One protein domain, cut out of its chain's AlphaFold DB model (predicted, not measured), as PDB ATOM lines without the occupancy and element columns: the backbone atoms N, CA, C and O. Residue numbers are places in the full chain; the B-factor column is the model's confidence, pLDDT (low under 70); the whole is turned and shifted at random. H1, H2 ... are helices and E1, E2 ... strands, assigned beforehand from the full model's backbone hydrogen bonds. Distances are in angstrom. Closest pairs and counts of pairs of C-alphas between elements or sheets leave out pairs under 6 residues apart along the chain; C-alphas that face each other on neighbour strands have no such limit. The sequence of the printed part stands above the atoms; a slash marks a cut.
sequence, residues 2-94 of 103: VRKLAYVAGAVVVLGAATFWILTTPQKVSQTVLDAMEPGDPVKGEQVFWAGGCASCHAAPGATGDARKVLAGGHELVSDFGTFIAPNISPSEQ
ATOM      1  N   VAL A   2      21.542  -7.511   2.068       87.69
ATOM      2  CA  VAL A   2      20.155  -6.991   1.975       87.69
ATOM      3  C   VAL A   2      19.164  -7.633   2.964       87.69
ATOM      4  O   VAL A   2      18.444  -6.916   3.645       87.69
ATOM      5  N   ARG A   3      19.177  -8.965   3.142       88.38
ATOM      6  CA  ARG A   3      18.306  -9.657   4.123       88.38
ATOM      7  C   ARG A   3      18.482  -9.163   5.564       88.38
ATOM      8  O   ARG A   3      17.499  -9.000   6.269       88.38
ATOM      9  N   LYS A   4      19.722  -8.903   5.995       89.12
ATOM     10  CA  LYS A   4      20.000  -8.407   7.354       89.12
ATOM     11  C   LYS A   4      19.497  -6.972   7.533       89.12
ATOM     12  O   LYS A   4      18.914  -6.669   8.564       89.12
ATOM     13  N   LEU A   5      19.668  -6.128   6.512       94.12
ATOM     14  CA  LEU A   5      19.143  -4.758   6.505       94.12
ATOM     15  C   LEU A   5      17.609  -4.737   6.550       94.12
ATOM     16  O   LEU A   5      17.043  -3.962   7.311       94.12
ATOM     17  N   ALA A   6      16.945  -5.630   5.809       95.56
ATOM     18  CA  ALA A   6      15.489  -5.762   5.843       95.56
ATOM     19  C   ALA A   6      14.967  -6.148   7.240       95.56
ATOM     20  O   ALA A   6      13.985  -5.573   7.700       95.56
ATOM     21  N   TYR A   7      15.643  -7.061   7.948       97.38
ATOM     22  CA  TYR A   7      15.265  -7.411   9.323       97.38
ATOM     23  C   TYR A   7      15.449  -6.249  10.303       97.38
ATOM     24  O   TYR A   7      14.575  -6.017  11.132       97.38
ATOM     25  N   VAL A   8      16.549  -5.496  10.194       97.50
ATOM     26  CA  VAL A   8      16.784  -4.316  11.044       97.50
ATOM     27  C   VAL A   8      15.734  -3.239  10.779       97.50
ATOM     28  O   VAL A   8      15.146  -2.725  11.724       97.50
ATOM     29  N   ALA A   9      15.445  -2.940   9.510       97.69
ATOM     30  CA  ALA A   9      14.407  -1.980   9.147       97.69
ATOM     31  C   ALA A   9      13.030  -2.408   9.679       97.69
ATOM     32  O   ALA A   9      12.329  -1.600  10.281       97.69
ATOM     33  N   GLY A  10      12.675  -3.691   9.537       98.25
ATOM     34  CA  GLY A  10      11.438  -4.237  10.097       98.25
ATOM     35  C   GLY A  10      11.361  -4.093  11.619       98.25
ATOM     36  O   GLY A  10      10.343  -3.650  12.140       98.25
ATOM     37  N   ALA A  11      12.450  -4.391  12.334       97.94
ATOM     38  CA  ALA A  11      12.510  -4.224  13.785       97.94
ATOM     39  C   ALA A  11      12.338  -2.755  14.209       97.94
ATOM     40  O   ALA A  11      11.588  -2.474  15.142       97.94
ATOM     41  N   VAL A  12      12.973  -1.815  13.500       98.38
ATOM     42  CA  VAL A  12      12.825  -0.373  13.755       98.38
ATOM     43  C   VAL A  12      11.383   0.082  13.536       98.38
ATOM     44  O   VAL A  12      10.857   0.819  14.362       98.38
ATOM     45  N   VAL A  13      10.724  -0.384  12.471       98.50
ATOM     46  CA  VAL A  13       9.315  -0.050  12.201       98.50
ATOM     47  C   VAL A  13       8.401  -0.574  13.306       98.50
ATOM     48  O   VAL A  13       7.555   0.170  13.794       98.50
ATOM     49  N   VAL A  14       8.585  -1.823  13.744       98.56
ATOM     50  CA  VAL A  14       7.771  -2.418  14.817       98.56
ATOM     51  C   VAL A  14       7.969  -1.676  16.137       98.56
ATOM     52  O   VAL A  14       6.990  -1.339  16.801       98.56
ATOM     53  N   LEU A  15       9.218  -1.381  16.505       98.56
ATOM     54  CA  LEU A  15       9.523  -0.624  17.718       98.56
ATOM     55  C   LEU A  15       8.948   0.791  17.647       98.56
ATOM     56  O   LEU A  15       8.294   1.224  18.587       98.56
ATOM     57  N   GLY A  16       9.120   1.477  16.517       98.62
ATOM     58  CA  GLY A  16       8.562   2.807  16.298       98.62
ATOM     59  C   GLY A  16       7.038   2.823  16.408       98.62
ATOM     60  O   GLY A  16       6.491   3.680  17.096       98.62
ATOM     61  N   ALA A  17       6.352   1.849  15.805       98.56
ATOM     62  CA  ALA A  17       4.901   1.717  15.898       98.56
ATOM     63  C   ALA A  17       4.436   1.427  17.335       98.56
ATOM     64  O   ALA A  17       3.479   2.041  17.802       98.56
ATOM     65  N   ALA A  18       5.130   0.541  18.056       98.38
ATOM     66  CA  ALA A  18       4.820   0.238  19.451       98.38
ATOM     67  C   ALA A  18       5.029   1.462  20.356       98.38
ATOM     68  O   ALA A  18       4.165   1.781  21.170       98.38
ATOM     69  N   THR A  19       6.142   2.181  20.191       98.38
ATOM     70  CA  THR A  19       6.425   3.410  20.939       98.38
ATOM     71  C   THR A  19       5.405   4.497  20.628       98.38
ATOM     72  O   THR A  19       4.873   5.095  21.558       98.38
ATOM     73  N   PHE A  20       5.093   4.723  19.348       98.31
ATOM     74  CA  PHE A  20       4.050   5.661  18.938       98.31
ATOM     75  C   PHE A  20       2.730   5.317  19.625       98.31
ATOM     76  O   PHE A  20       2.185   6.154  20.334       98.31
ATOM     77  N   TRP A  21       2.280   4.065  19.521       98.06
ATOM     78  CA  TRP A  21       1.028   3.623  20.128       98.06
ATOM     79  C   TRP A  21       1.005   3.840  21.642       98.06
ATOM     80  O   TRP A  21       0.051   4.410  22.164       98.06
ATOM     81  N   ILE A  22       2.055   3.433  22.359       97.12
ATOM     82  CA  ILE A  22       2.134   3.586  23.819       97.12
ATOM     83  C   ILE A  22       2.079   5.064  24.223       97.12
ATOM     84  O   ILE A  22       1.398   5.401  25.188       97.12
ATOM     85  N   LEU A  23       2.759   5.943  23.484       97.56
ATOM     86  CA  LEU A  23       2.806   7.371  23.801       97.56
ATOM     87  C   LEU A  23       1.527   8.121  23.411       97.56
ATOM     88  O   LEU A  23       1.195   9.108  24.063       97.56
ATOM     89  N   THR A  24       0.813   7.683  22.371       97.31
ATOM     90  CA  THR A  24      -0.372   8.392  21.861       97.31
ATOM     91  C   THR A  24      -1.698   7.770  22.281       97.31
ATOM     92  O   THR A  24      -2.749   8.332  21.976       97.31
ATOM     93  N   THR A  25      -1.697   6.610  22.945       96.31
ATOM     94  CA  THR A  25      -2.946   5.979  23.389       96.31
ATOM     95  C   THR A  25      -3.642   6.865  24.433       96.31
ATOM     96  O   THR A  25      -3.015   7.227  25.435       96.31
ATOM     97  N   PRO A  26      -4.942   7.185  24.254       95.31
ATOM     98  CA  PRO A  26      -5.696   7.972  25.221       95.31
ATOM     99  C   PRO A  26      -5.684   7.328  26.608       95.31
ATOM    100  O   PRO A  26      -5.984   6.140  26.758       95.31
ATOM    101  N   GLN A  27      -5.381   8.123  27.631       92.50
ATOM    102  CA  GLN A  27      -5.538   7.689  29.014       92.50
ATOM    103  C   GLN A  27      -7.027   7.657  29.364       92.50
ATOM    104  O   GLN A  27      -7.759   8.608  29.088       92.50
ATOM    105  N   LYS A  28      -7.479   6.557  29.967       92.31
ATOM    106  CA  LYS A  28      -8.847   6.421  30.473       92.31
ATOM    107  C   LYS A  28      -8.857   6.671  31.974       92.31
ATOM    108  O   LYS A  28      -7.939   6.252  32.675       92.31
ATOM    109  N   VAL A  29      -9.912   7.313  32.464       93.50
ATOM    110  CA  VAL A  29     -10.179   7.389  33.906       93.50
ATOM    111  C   VAL A  29     -10.536   5.982  34.388       93.50
ATOM    112  O   VAL A  29     -11.305   5.284  33.726       93.50
ATOM    113  N   SER A  30      -9.942   5.527  35.496       94.25
ATOM    114  CA  SER A  30     -10.232   4.193  36.023       94.25
ATOM    115  C   SER A  30     -11.651   4.131  36.580       94.25
ATOM    116  O   SER A  30     -12.141   5.095  37.167       94.25
ATOM    117  N   GLN A  31     -12.289   2.965  36.461       92.50
ATOM    118  CA  GLN A  31     -13.631   2.762  37.010       92.50
ATOM    119  C   GLN A  31     -13.662   3.019  38.522       92.50
ATOM    120  O   GLN A  31     -14.558   3.686  39.010       92.50
ATOM    121  N   THR A  32     -12.606   2.627  39.238       95.12
ATOM    122  CA  THR A  32     -12.454   2.889  40.676       95.12
ATOM    123  C   THR A  32     -12.497   4.370  41.044       95.12
ATOM    124  O   THR A  32     -12.991   4.713  42.111       95.12
ATOM    125  N   VAL A  33     -11.970   5.251  40.187       94.38
ATOM    126  CA  VAL A  33     -12.024   6.698  40.413       94.38
ATOM    127  C   VAL A  33     -13.444   7.203  40.194       94.38
ATOM    128  O   VAL A  33     -13.908   7.998  40.998       94.38
ATOM    129  N   LEU A  34     -14.131   6.722  39.153       91.06
ATOM    130  CA  LEU A  34     -15.522   7.089  38.869       91.06
ATOM    131  C   LEU A  34     -16.472   6.612  39.973       91.06
ATOM    132  O   LEU A  34     -17.307   7.384  40.426       91.06
ATOM    133  N   ASP A  35     -16.297   5.379  40.447       93.31
ATOM    134  CA  ASP A  35     -17.120   4.780  41.504       93.31
ATOM    135  C   ASP A  35     -16.935   5.483  42.858       93.31
ATOM    136  O   ASP A  35     -17.822   5.449  43.706       93.31
ATOM    137  N   ALA A  36     -15.776   6.113  43.073       94.38
ATOM    138  CA  ALA A  36     -15.482   6.883  44.277       94.38
ATOM    139  C   ALA A  36     -15.987   8.338  44.210       94.38
ATOM    140  O   ALA A  36     -15.836   9.069  45.192       94.38
ATOM    141  N   MET A  37     -16.534   8.791  43.074       92.06
ATOM    142  CA  MET A  37     -17.084  10.142  42.952       92.06
ATOM    143  C   MET A  37     -18.482  10.223  43.567       92.06
ATOM    144  O   MET A  37     -19.333   9.367  43.337       92.06
ATOM    145  N   GLU A  38     -18.734  11.306  44.297       92.00
ATOM    146  CA  GLU A  38     -20.086  11.667  44.724       92.00
ATOM    147  C   GLU A  38     -20.942  12.030  43.493       92.00
ATOM    148  O   GLU A  38     -20.406  12.582  42.519       92.00
ATOM    149  N   PRO A  39     -22.265  11.774  43.507       88.69
ATOM    150  CA  PRO A  39     -23.161  12.264  42.471       88.69
ATOM    151  C   PRO A  39     -23.025  13.773  42.240       88.69
ATOM    152  O   PRO A  39     -22.747  14.554  43.154       88.69
ATOM    153  N   GLY A  40     -23.246  14.194  40.994       87.88
ATOM    154  CA  GLY A  40     -23.188  15.604  40.626       87.88
ATOM    155  C   GLY A  40     -24.202  16.455  41.399       87.88
ATOM    156  O   GLY A  40     -25.337  16.046  41.626       87.88
ATOM    157  N   ASP A  41     -23.792  17.669  41.759       93.81
ATOM    158  CA  ASP A  41     -24.652  18.674  42.388       93.81
ATOM    159  C   ASP A  41     -25.325  19.527  41.295       93.81
ATOM    160  O   ASP A  41     -24.622  20.258  40.583       93.81
ATOM    161  N   PRO A  42     -26.660  19.475  41.137       90.88
ATOM    162  CA  PRO A  42     -27.356  20.209  40.083       90.88
ATOM    163  C   PRO A  42     -27.265  21.731  40.247       90.88
ATOM    164  O   PRO A  42     -27.272  22.438  39.242       90.88
ATOM    165  N   VAL A  43     -27.111  22.253  41.470       94.62
ATOM    166  CA  VAL A  43     -26.963  23.699  41.713       94.62
ATOM    167  C   VAL A  43     -25.604  24.182  41.210       94.62
ATOM    168  O   VAL A  43     -25.499  25.234  40.580       94.62
ATOM    169  N   LYS A  44     -24.546  23.393  41.427       94.75
ATOM    170  CA  LYS A  44     -23.226  23.671  40.834       94.75
ATOM    171  C   LYS A  44     -23.236  23.449  39.323       94.75
ATOM    172  O   LYS A  44     -22.633  24.229  38.588       94.75
ATOM    173  N   GLY A  45     -23.943  22.420  38.858       92.38
ATOM    174  CA  GLY A  45     -24.135  22.138  37.438       92.38
ATOM    175  C   GLY A  45     -24.793  23.301  36.696       92.38
ATOM    176  O   GLY A  45     -24.344  23.660  35.611       92.38
ATOM    177  N   GLU A  46     -25.783  23.955  37.305       93.25
ATOM    178  CA  GLU A  46     -26.431  25.139  36.735       93.25
ATOM    179  C   GLU A  46     -25.442  26.299  36.512       93.25
ATOM    180  O   GLU A  46     -25.490  26.970  35.482       93.25
ATOM    181  N   GLN A  47     -24.492  26.515  37.427       95.69
ATOM    182  CA  GLN A  47     -23.473  27.558  37.250       95.69
ATOM    183  C   GLN A  47     -22.597  27.282  36.024       95.69
ATOM    184  O   GLN A  47     -22.339  28.184  35.225       95.69
ATOM    185  N   VAL A  48     -22.181  26.027  35.846       95.31
ATOM    186  CA  VAL A  48     -21.408  25.595  34.675       95.31
ATOM    187  C   VAL A  48     -22.244  25.705  33.401       95.31
ATOM    188  O   VAL A  48     -21.734  26.172  32.387       95.31
ATOM    189  N   PHE A  49     -23.523  25.335  33.453       94.00
ATOM    190  CA  PHE A  49     -24.449  25.419  32.324       94.00
ATOM    191  C   PHE A  49     -24.546  26.843  31.764       94.00
ATOM    192  O   PHE A  49     -24.440  27.051  30.550       94.00
ATOM    193  N   TRP A  50     -24.703  27.834  32.646       94.38
ATOM    194  CA  TRP A  50     -24.778  29.233  32.235       94.38
ATOM    195  C   TRP A  50     -23.418  29.785  31.801       94.38
ATOM    196  O   TRP A  50     -23.350  30.470  30.783       94.38
ATOM    197  N   ALA A  51     -22.335  29.450  32.508       96.88
ATOM    198  CA  ALA A  51     -20.989  29.900  32.154       96.88
ATOM    199  C   ALA A  51     -20.497  29.321  30.815       96.88
ATOM    200  O   ALA A  51     -19.859  30.021  30.033       96.88
ATOM    201  N   GLY A  52     -20.810  28.053  30.540       95.69
ATOM    202  CA  GLY A  52     -20.493  27.371  29.284       95.69
ATOM    203  C   GLY A  52     -21.451  27.705  28.139       95.69
ATOM    204  O   GLY A  52     -21.198  27.309  27.005       95.69
ATOM    205  N   GLY A  53     -22.550  28.414  28.416       95.12
ATOM    206  CA  GLY A  53     -23.504  28.857  27.403       95.12
ATOM    207  C   GLY A  53     -24.175  27.709  26.649       95.12
ATOM    208  O   GLY A  53     -24.460  27.852  25.462       95.12
ATOM    209  N   CYS A  54     -24.447  26.574  27.299       95.56
ATOM    210  CA  CYS A  54     -24.904  25.343  26.635       95.56
ATOM    211  C   CYS A  54     -26.142  25.568  25.741       95.56
ATOM    212  O   CYS A  54     -26.202  25.105  24.602       95.56
ATOM    213  N   ALA A  55     -27.109  26.349  26.231       94.75
ATOM    214  CA  ALA A  55     -28.354  26.673  25.530       94.75
ATOM    215  C   ALA A  55     -28.214  27.714  24.404       94.75
ATOM    216  O   ALA A  55     -29.225  28.130  23.832       94.75
ATOM    217  N   SER A  56     -27.006  28.202  24.115       93.50
ATOM    218  CA  SER A  56     -26.770  29.078  22.960       93.50
ATOM    219  C   SER A  56     -26.788  28.283  21.654       93.50
ATOM    220  O   SER A  56     -27.421  28.722  20.701       93.50
ATOM    221  N   CYS A  57     -26.181  27.093  21.656       94.44
ATOM    222  CA  CYS A  57     -26.141  26.199  20.501       94.44
ATOM    223  C   CYS A  57     -27.140  25.043  20.615       94.44
ATOM    224  O   CYS A  57     -27.701  24.625  19.615       94.44
ATOM    225  N   HIS A  58     -27.372  24.500  21.814       95.12
ATOM    226  CA  HIS A  58     -28.132  23.251  21.949       95.12
ATOM    227  C   HIS A  58     -29.617  23.434  22.274       95.12
ATOM    228  O   HIS A  58     -30.349  22.452  22.332       95.12
ATOM    229  N   ALA A  59     -30.097  24.659  22.486       94.19
ATOM    230  CA  ALA A  59     -31.537  24.885  22.579       94.19
ATOM    231  C   ALA A  59     -32.188  24.715  21.197       94.19
ATOM    232  O   ALA A  59     -31.614  25.138  20.195       94.19
ATOM    233  N   ALA A  60     -33.396  24.145  21.159       92.88
ATOM    234  CA  ALA A  60     -34.148  24.031  19.914       92.88
ATOM    235  C   ALA A  60     -34.390  25.416  19.282       92.88
ATOM    236  O   ALA A  60     -34.601  26.389  20.023       92.88
ATOM    237  N   PRO A  61     -34.388  25.537  17.941       92.06
ATOM    238  CA  PRO A  61     -34.723  26.788  17.271       92.06
ATOM    239  C   PRO A  61     -36.054  27.361  17.781       92.06
ATOM    240  O   PRO A  61     -37.055  26.658  17.881       92.06
ATOM    241  N   GLY A  62     -36.058  28.642  18.158       90.31
ATOM    242  CA  GLY A  62     -37.246  29.312  18.701       90.31
ATOM    243  C   GLY A  62     -37.599  28.970  20.157       90.31
ATOM    244  O   GLY A  62     -38.568  29.520  20.678       90.31
ATOM    245  N   ALA A  63     -36.829  28.124  20.850       92.75
ATOM    246  CA  ALA A  63     -37.079  27.815  22.256       92.75
ATOM    247  C   ALA A  63     -36.926  29.056  23.155       92.75
ATOM    248  O   ALA A  63     -35.934  29.790  23.102       92.75
ATOM    249  N   THR A  64     -37.888  29.249  24.057       93.50
ATOM    250  CA  THR A  64     -37.912  30.358  25.024       93.50
ATOM    251  C   THR A  64     -38.140  29.855  26.446       93.50
ATOM    252  O   THR A  64     -38.711  28.784  26.643       93.50
ATOM    253  N   GLY A  65     -37.730  30.641  27.445       92.56
ATOM    254  CA  GLY A  65     -37.902  30.274  28.854       92.56
ATOM    255  C   GLY A  65     -37.244  28.931  29.181       92.56
ATOM    256  O   GLY A  65     -36.146  28.636  28.706       92.56
ATOM    257  N   ASP A  66     -37.937  28.102  29.959       91.44
ATOM    258  CA  ASP A  66     -37.429  26.794  30.385       91.44
ATOM    259  C   ASP A  66     -37.269  25.788  29.240       91.44
ATOM    260  O   ASP A  66     -36.446  24.881  29.349       91.44
ATOM    261  N   ALA A  67     -37.939  25.986  28.098       90.56
ATOM    262  CA  ALA A  67     -37.766  25.120  26.928       90.56
ATOM    263  C   ALA A  67     -36.315  25.127  26.409       90.56
ATOM    264  O   ALA A  67     -35.840  24.147  25.838       90.56
ATOM    265  N   ARG A  68     -35.561  26.205  26.670       92.00
ATOM    266  CA  ARG A  68     -34.134  26.289  26.323       92.00
ATOM    267  C   ARG A  68     -33.258  25.303  27.099       92.00
ATOM    268  O   ARG A  68     -32.157  25.011  26.646       92.00
ATOM    269  N   LYS A  69     -33.724  24.802  28.247       91.75
ATOM    270  CA  LYS A  69     -32.993  23.861  29.113       91.75
ATOM    271  C   LYS A  69     -33.172  22.397  28.697       91.75
ATOM    272  O   LYS A  69     -32.488  21.542  29.245       91.75
ATOM    273  N   VAL A  70     -34.054  22.101  27.734       92.31
ATOM    274  CA  VAL A  70     -34.262  20.734  27.216       92.31
ATOM    275  C   VAL A  70     -33.051  20.254  26.416       92.31
ATOM    276  O   VAL A  70     -32.709  19.079  26.483       92.31
ATOM    277  N   LEU A  71     -32.373  21.175  25.720       94.06
ATOM    278  CA  LEU A  71     -31.149  20.934  24.945       94.06
ATOM    279  C   LEU A  71     -31.285  19.921  23.792       94.06
ATOM    280  O   LEU A  71     -30.371  19.137  23.534       94.06
ATOM    281  N   ALA A  72     -32.422  19.963  23.091       93.00
ATOM    282  CA  ALA A  72     -32.744  19.054  21.987       93.00
ATOM    283  C   ALA A  72     -31.880  19.241  20.716       93.00
ATOM    284  O   ALA A  72     -31.902  18.387  19.835       93.00
ATOM    285  N   GLY A  73     -31.091  20.316  20.610       93.06
ATOM    286  CA  GLY A  73     -30.281  20.613  19.424       93.06
ATOM    287  C   GLY A  73     -31.090  21.197  18.262       93.06
ATOM    288  O   GLY A  73     -32.168  21.750  18.457       93.06
ATOM    289  N   GLY A  74     -30.548  21.108  17.046       91.38
ATOM    290  CA  GLY A  74     -31.181  21.597  15.815       91.38
ATOM    291  C   GLY A  74     -30.803  23.025  15.412       91.38
ATOM    292  O   GLY A  74     -31.288  23.520  14.403       91.38
ATOM    293  N   HIS A  75     -29.938  23.710  16.167       92.56
ATOM    294  CA  HIS A  75     -29.442  25.022  15.757       92.56
ATOM    295  C   HIS A  75     -28.498  24.904  14.554       92.56
ATOM    296  O   HIS A  75     -27.529  24.142  14.596       92.56
ATOM    297  N   GLU A  76     -28.770  25.688  13.515       94.31
ATOM    298  CA  GLU A  76     -27.977  25.738  12.290       94.31
ATOM    299  C   GLU A  76     -26.840  26.759  12.388       94.31
ATOM    300  O   GLU A  76     -27.059  27.959  12.565       94.31
ATOM    301  N   LEU A  77     -25.613  26.280  12.212       92.81
ATOM    302  CA  LEU A  77     -24.393  27.077  12.162       92.81
ATOM    303  C   LEU A  77     -23.870  27.079  10.723       92.81
ATOM    304  O   LEU A  77     -23.176  26.153  10.294       92.81
ATOM    305  N   VAL A  78     -24.234  28.112   9.963       95.19
ATOM    306  CA  VAL A  78     -23.826  28.273   8.560       95.19
ATOM    307  C   VAL A  78     -22.342  28.637   8.479       95.19
ATOM    308  O   VAL A  78     -21.882  29.563   9.146       95.19
ATOM    309  N   SER A  79     -21.593  27.920   7.639       95.12
ATOM    310  CA  SER A  79     -20.172  28.164   7.381       95.12
ATOM    311  C   SER A  79     -19.814  27.931   5.910       95.12
ATOM    312  O   SER A  79     -20.583  27.323   5.165       95.12
ATOM    313  N   ASP A  80     -18.599  28.318   5.515       97.12
ATOM    314  CA  ASP A  80     -18.063  28.065   4.166       97.12
ATOM    315  C   ASP A  80     -17.894  26.567   3.840       97.12
ATOM    316  O   ASP A  80     -17.743  26.193   2.678       97.12
ATOM    317  N   PHE A  81     -17.931  25.695   4.854       96.31
ATOM    318  CA  PHE A  81     -17.817  24.240   4.710       96.31
ATOM    319  C   PHE A  81     -19.178  23.522   4.740       96.31
ATOM    320  O   PHE A  81     -19.219  22.293   4.706       96.31
ATOM    321  N   GLY A  82     -20.280  24.276   4.808       95.88
ATOM    322  CA  GLY A  82     -21.643  23.769   4.958       95.88
ATOM    323  C   GLY A  82     -22.295  24.189   6.276       95.88
ATOM    324  O   GLY A  82     -21.727  24.954   7.063       95.88
ATOM    325  N   THR A  83     -23.506  23.689   6.508       95.88
ATOM    326  CA  THR A  83     -24.285  23.962   7.722       95.88
ATOM    327  C   THR A  83     -24.036  22.877   8.760       95.88
ATOM    328  O   THR A  83     -24.315  21.702   8.521       95.88
ATOM    329  N   PHE A  84     -23.532  23.266   9.930       94.81
ATOM    330  CA  PHE A  84     -23.412  22.366  11.073       94.81
ATOM    331  C   PHE A  84     -24.677  22.430  11.922       94.81
ATOM    332  O   PHE A  84     -25.113  23.512  12.306       94.81
ATOM    333  N   ILE A  85     -25.237  21.269  12.248       95.25
ATOM    334  CA  ILE A  85     -26.425  21.161  13.096       95.25
ATOM    335  C   ILE A  85     -25.984  20.809  14.512       95.25
ATOM    336  O   ILE A  85     -25.342  19.777  14.729       95.25
ATOM    337  N   ALA A  86     -26.315  21.661  15.482       95.00
ATOM    338  CA  ALA A  86     -26.028  21.383  16.882       95.00
ATOM    339  C   ALA A  86     -26.760  20.099  17.322       95.00
ATOM    340  O   ALA A  86     -27.978  20.011  17.158       95.00
ATOM    341  N   PRO A  87     -26.063  19.094  17.878       93.00
ATOM    342  CA  PRO A  87     -26.695  17.833  18.248       93.00
ATOM    343  C   PRO A  87     -27.557  17.971  19.509       93.00
ATOM    344  O   PRO A  87     -27.387  18.900  20.299       93.00
ATOM    345  N   ASN A  88     -28.439  17.001  19.735       92.69
ATOM    346  CA  ASN A  88     -29.096  16.812  21.024       92.69
ATOM    347  C   ASN A  88     -28.056  16.419  22.093       92.69
ATOM    348  O   ASN A  88     -27.288  15.478  21.887       92.69
ATOM    349  N   ILE A  89     -28.042  17.126  23.226       92.88
ATOM    350  CA  ILE A  89     -27.207  16.795  24.400       92.88
ATOM    351  C   ILE A  89     -28.040  16.566  25.665       92.88
ATOM    352  O   ILE A  89     -27.503  16.510  26.772       92.88
ATOM    353  N   SER A  90     -29.359  16.458  25.518       89.38
ATOM    354  CA  SER A  90     -30.248  16.127  26.616       89.38
ATOM    355  C   SER A  90     -29.998  14.693  27.081       89.38
ATOM    356  O   SER A  90     -30.038  13.770  26.267       89.38
ATOM    357  N   PRO A  91     -29.824  14.463  28.390       81.81
ATOM    358  CA  PRO A  91     -29.853  13.116  28.949       81.81
ATOM    359  C   PRO A  91     -31.286  12.569  29.081       81.81
ATOM    360  O   PRO A  91     -31.464  11.427  29.493       81.81
ATOM    361  N   SER A  92     -32.307  13.386  28.797       79.56
ATOM    362  CA  SER A  92     -33.717  13.048  28.996       79.56
ATOM    363  C   SER A  92     -34.402  12.621  27.698       79.56
ATOM    364  O   SER A  92     -34.081  13.129  26.625       79.56
ATOM    365  N   GLU A  93     -35.426  11.771  27.807       73.81
ATOM    366  CA  GLU A  93     -36.294  11.398  26.676       73.81
ATOM    367  C   GLU A  93     -37.021  12.608  26.062       73.81
ATOM    368  O   GLU A  93     -37.392  12.584  24.894       73.81
ATOM    369  N   GLN A  94     -37.170  13.703  26.818       69.31
ATOM    370  CA  GLN A  94     -37.737  14.965  26.324       69.31
ATOM    371  C   GLN A  94     -36.845  15.630  25.271       69.31
ATOM    372  O   GLN A  94     -37.335  16.415  24.465       69.31
TER     373      GLN A  94
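AT A GLANCE: This is residues 2 to 94 of the 103 residues of the protein "Cytochrome c domain-containing protein" of Ochrobactrum intermedium 229E (UniProt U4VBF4). What does the model look like? It is a long arm with a small, loose head: H1 and the thin stretch after it, with little H2, stick out as residues 2 to 48, which reach into H3, and the head holds the end of H3, the short helices H4 and H5 and the hairpin of E1 and E2, from which residues 86 to 94 fold back toward the helices. What are the parts in order? The printed part has 93 residues with five named helices and then two named strands, H1 H2 H3 H4 H5 E1 E2; the sheet has the order E1 - E2 and is antiparallel, and the class is mostly helix. How large is its outline? It is extended, with a radius of gyration of the C-alphas of 23.6 A, and the C-alphas span 74 by 45 by 25 A, only just flat.

IN THESE COORDINATES: Where are the first helices? H1, residues 2 to 24, runs 32.5 A from C-alpha 2 at (20.155, -6.991, 1.975) to C-alpha 24 at (-0.372, 8.392, 21.861). H2 is residues 31 to 35, 6.0 A, and H3 is residues 42 to 51, 14.0 A. What follows? H4 is residues 54 to 57, 6.3 A, and H5 is residues 65 to 69, 8.1 A. E1, residues 76 to 79, measures 9.5 A, and E2, residues 82 to 85, measures 9.8 A and ends with C-alpha 85 at (-26.425, 21.161, 13.096).

HOW THE PARTS SIT: What do the first helices meet? H1 and H2 are apart, and so are H2 and H3. H3 and H4 are close but not clearly touching; their closest C-alphas, of Phe 49 and Ala 55, are 7.9 A apart. Which parts come next? H4 and H5 are close but not clearly touching, with their closest C-alphas, of Ala 55 and Arg 68, 5.8 A apart. H4 and E1 are only just apart, at 8.4 A. How do the strands pair? E1 and E2 are a hairpin, antiparallel at 154 degrees, with N 77 and O 84 at 2.8 A and N 84 and O 77 at 2.9 A, within hydrogen-bond range. What do the helix backbones show? In H1 and H2 every O i to N i+4 pair is within hydrogen-bond range, in H3 5 of 6, and in H5 0 of 1, beside 2 of 2 O i to N i+3 pairs; H4 is too short for an O i to N i+4 pair.

THE WHOLE: How far does it reach? The two C-alphas farthest apart, those of Val 2 and Gly 65, are 74.0 A apart. Is it unbroken? The printed part has no cut; the links H3 to H4 and E1 to E2 are tight, the other links are short, and no link is long. Where is confidence low? The mean pLDDT of the printed part is 93.5, and residue 94 alone is under 70.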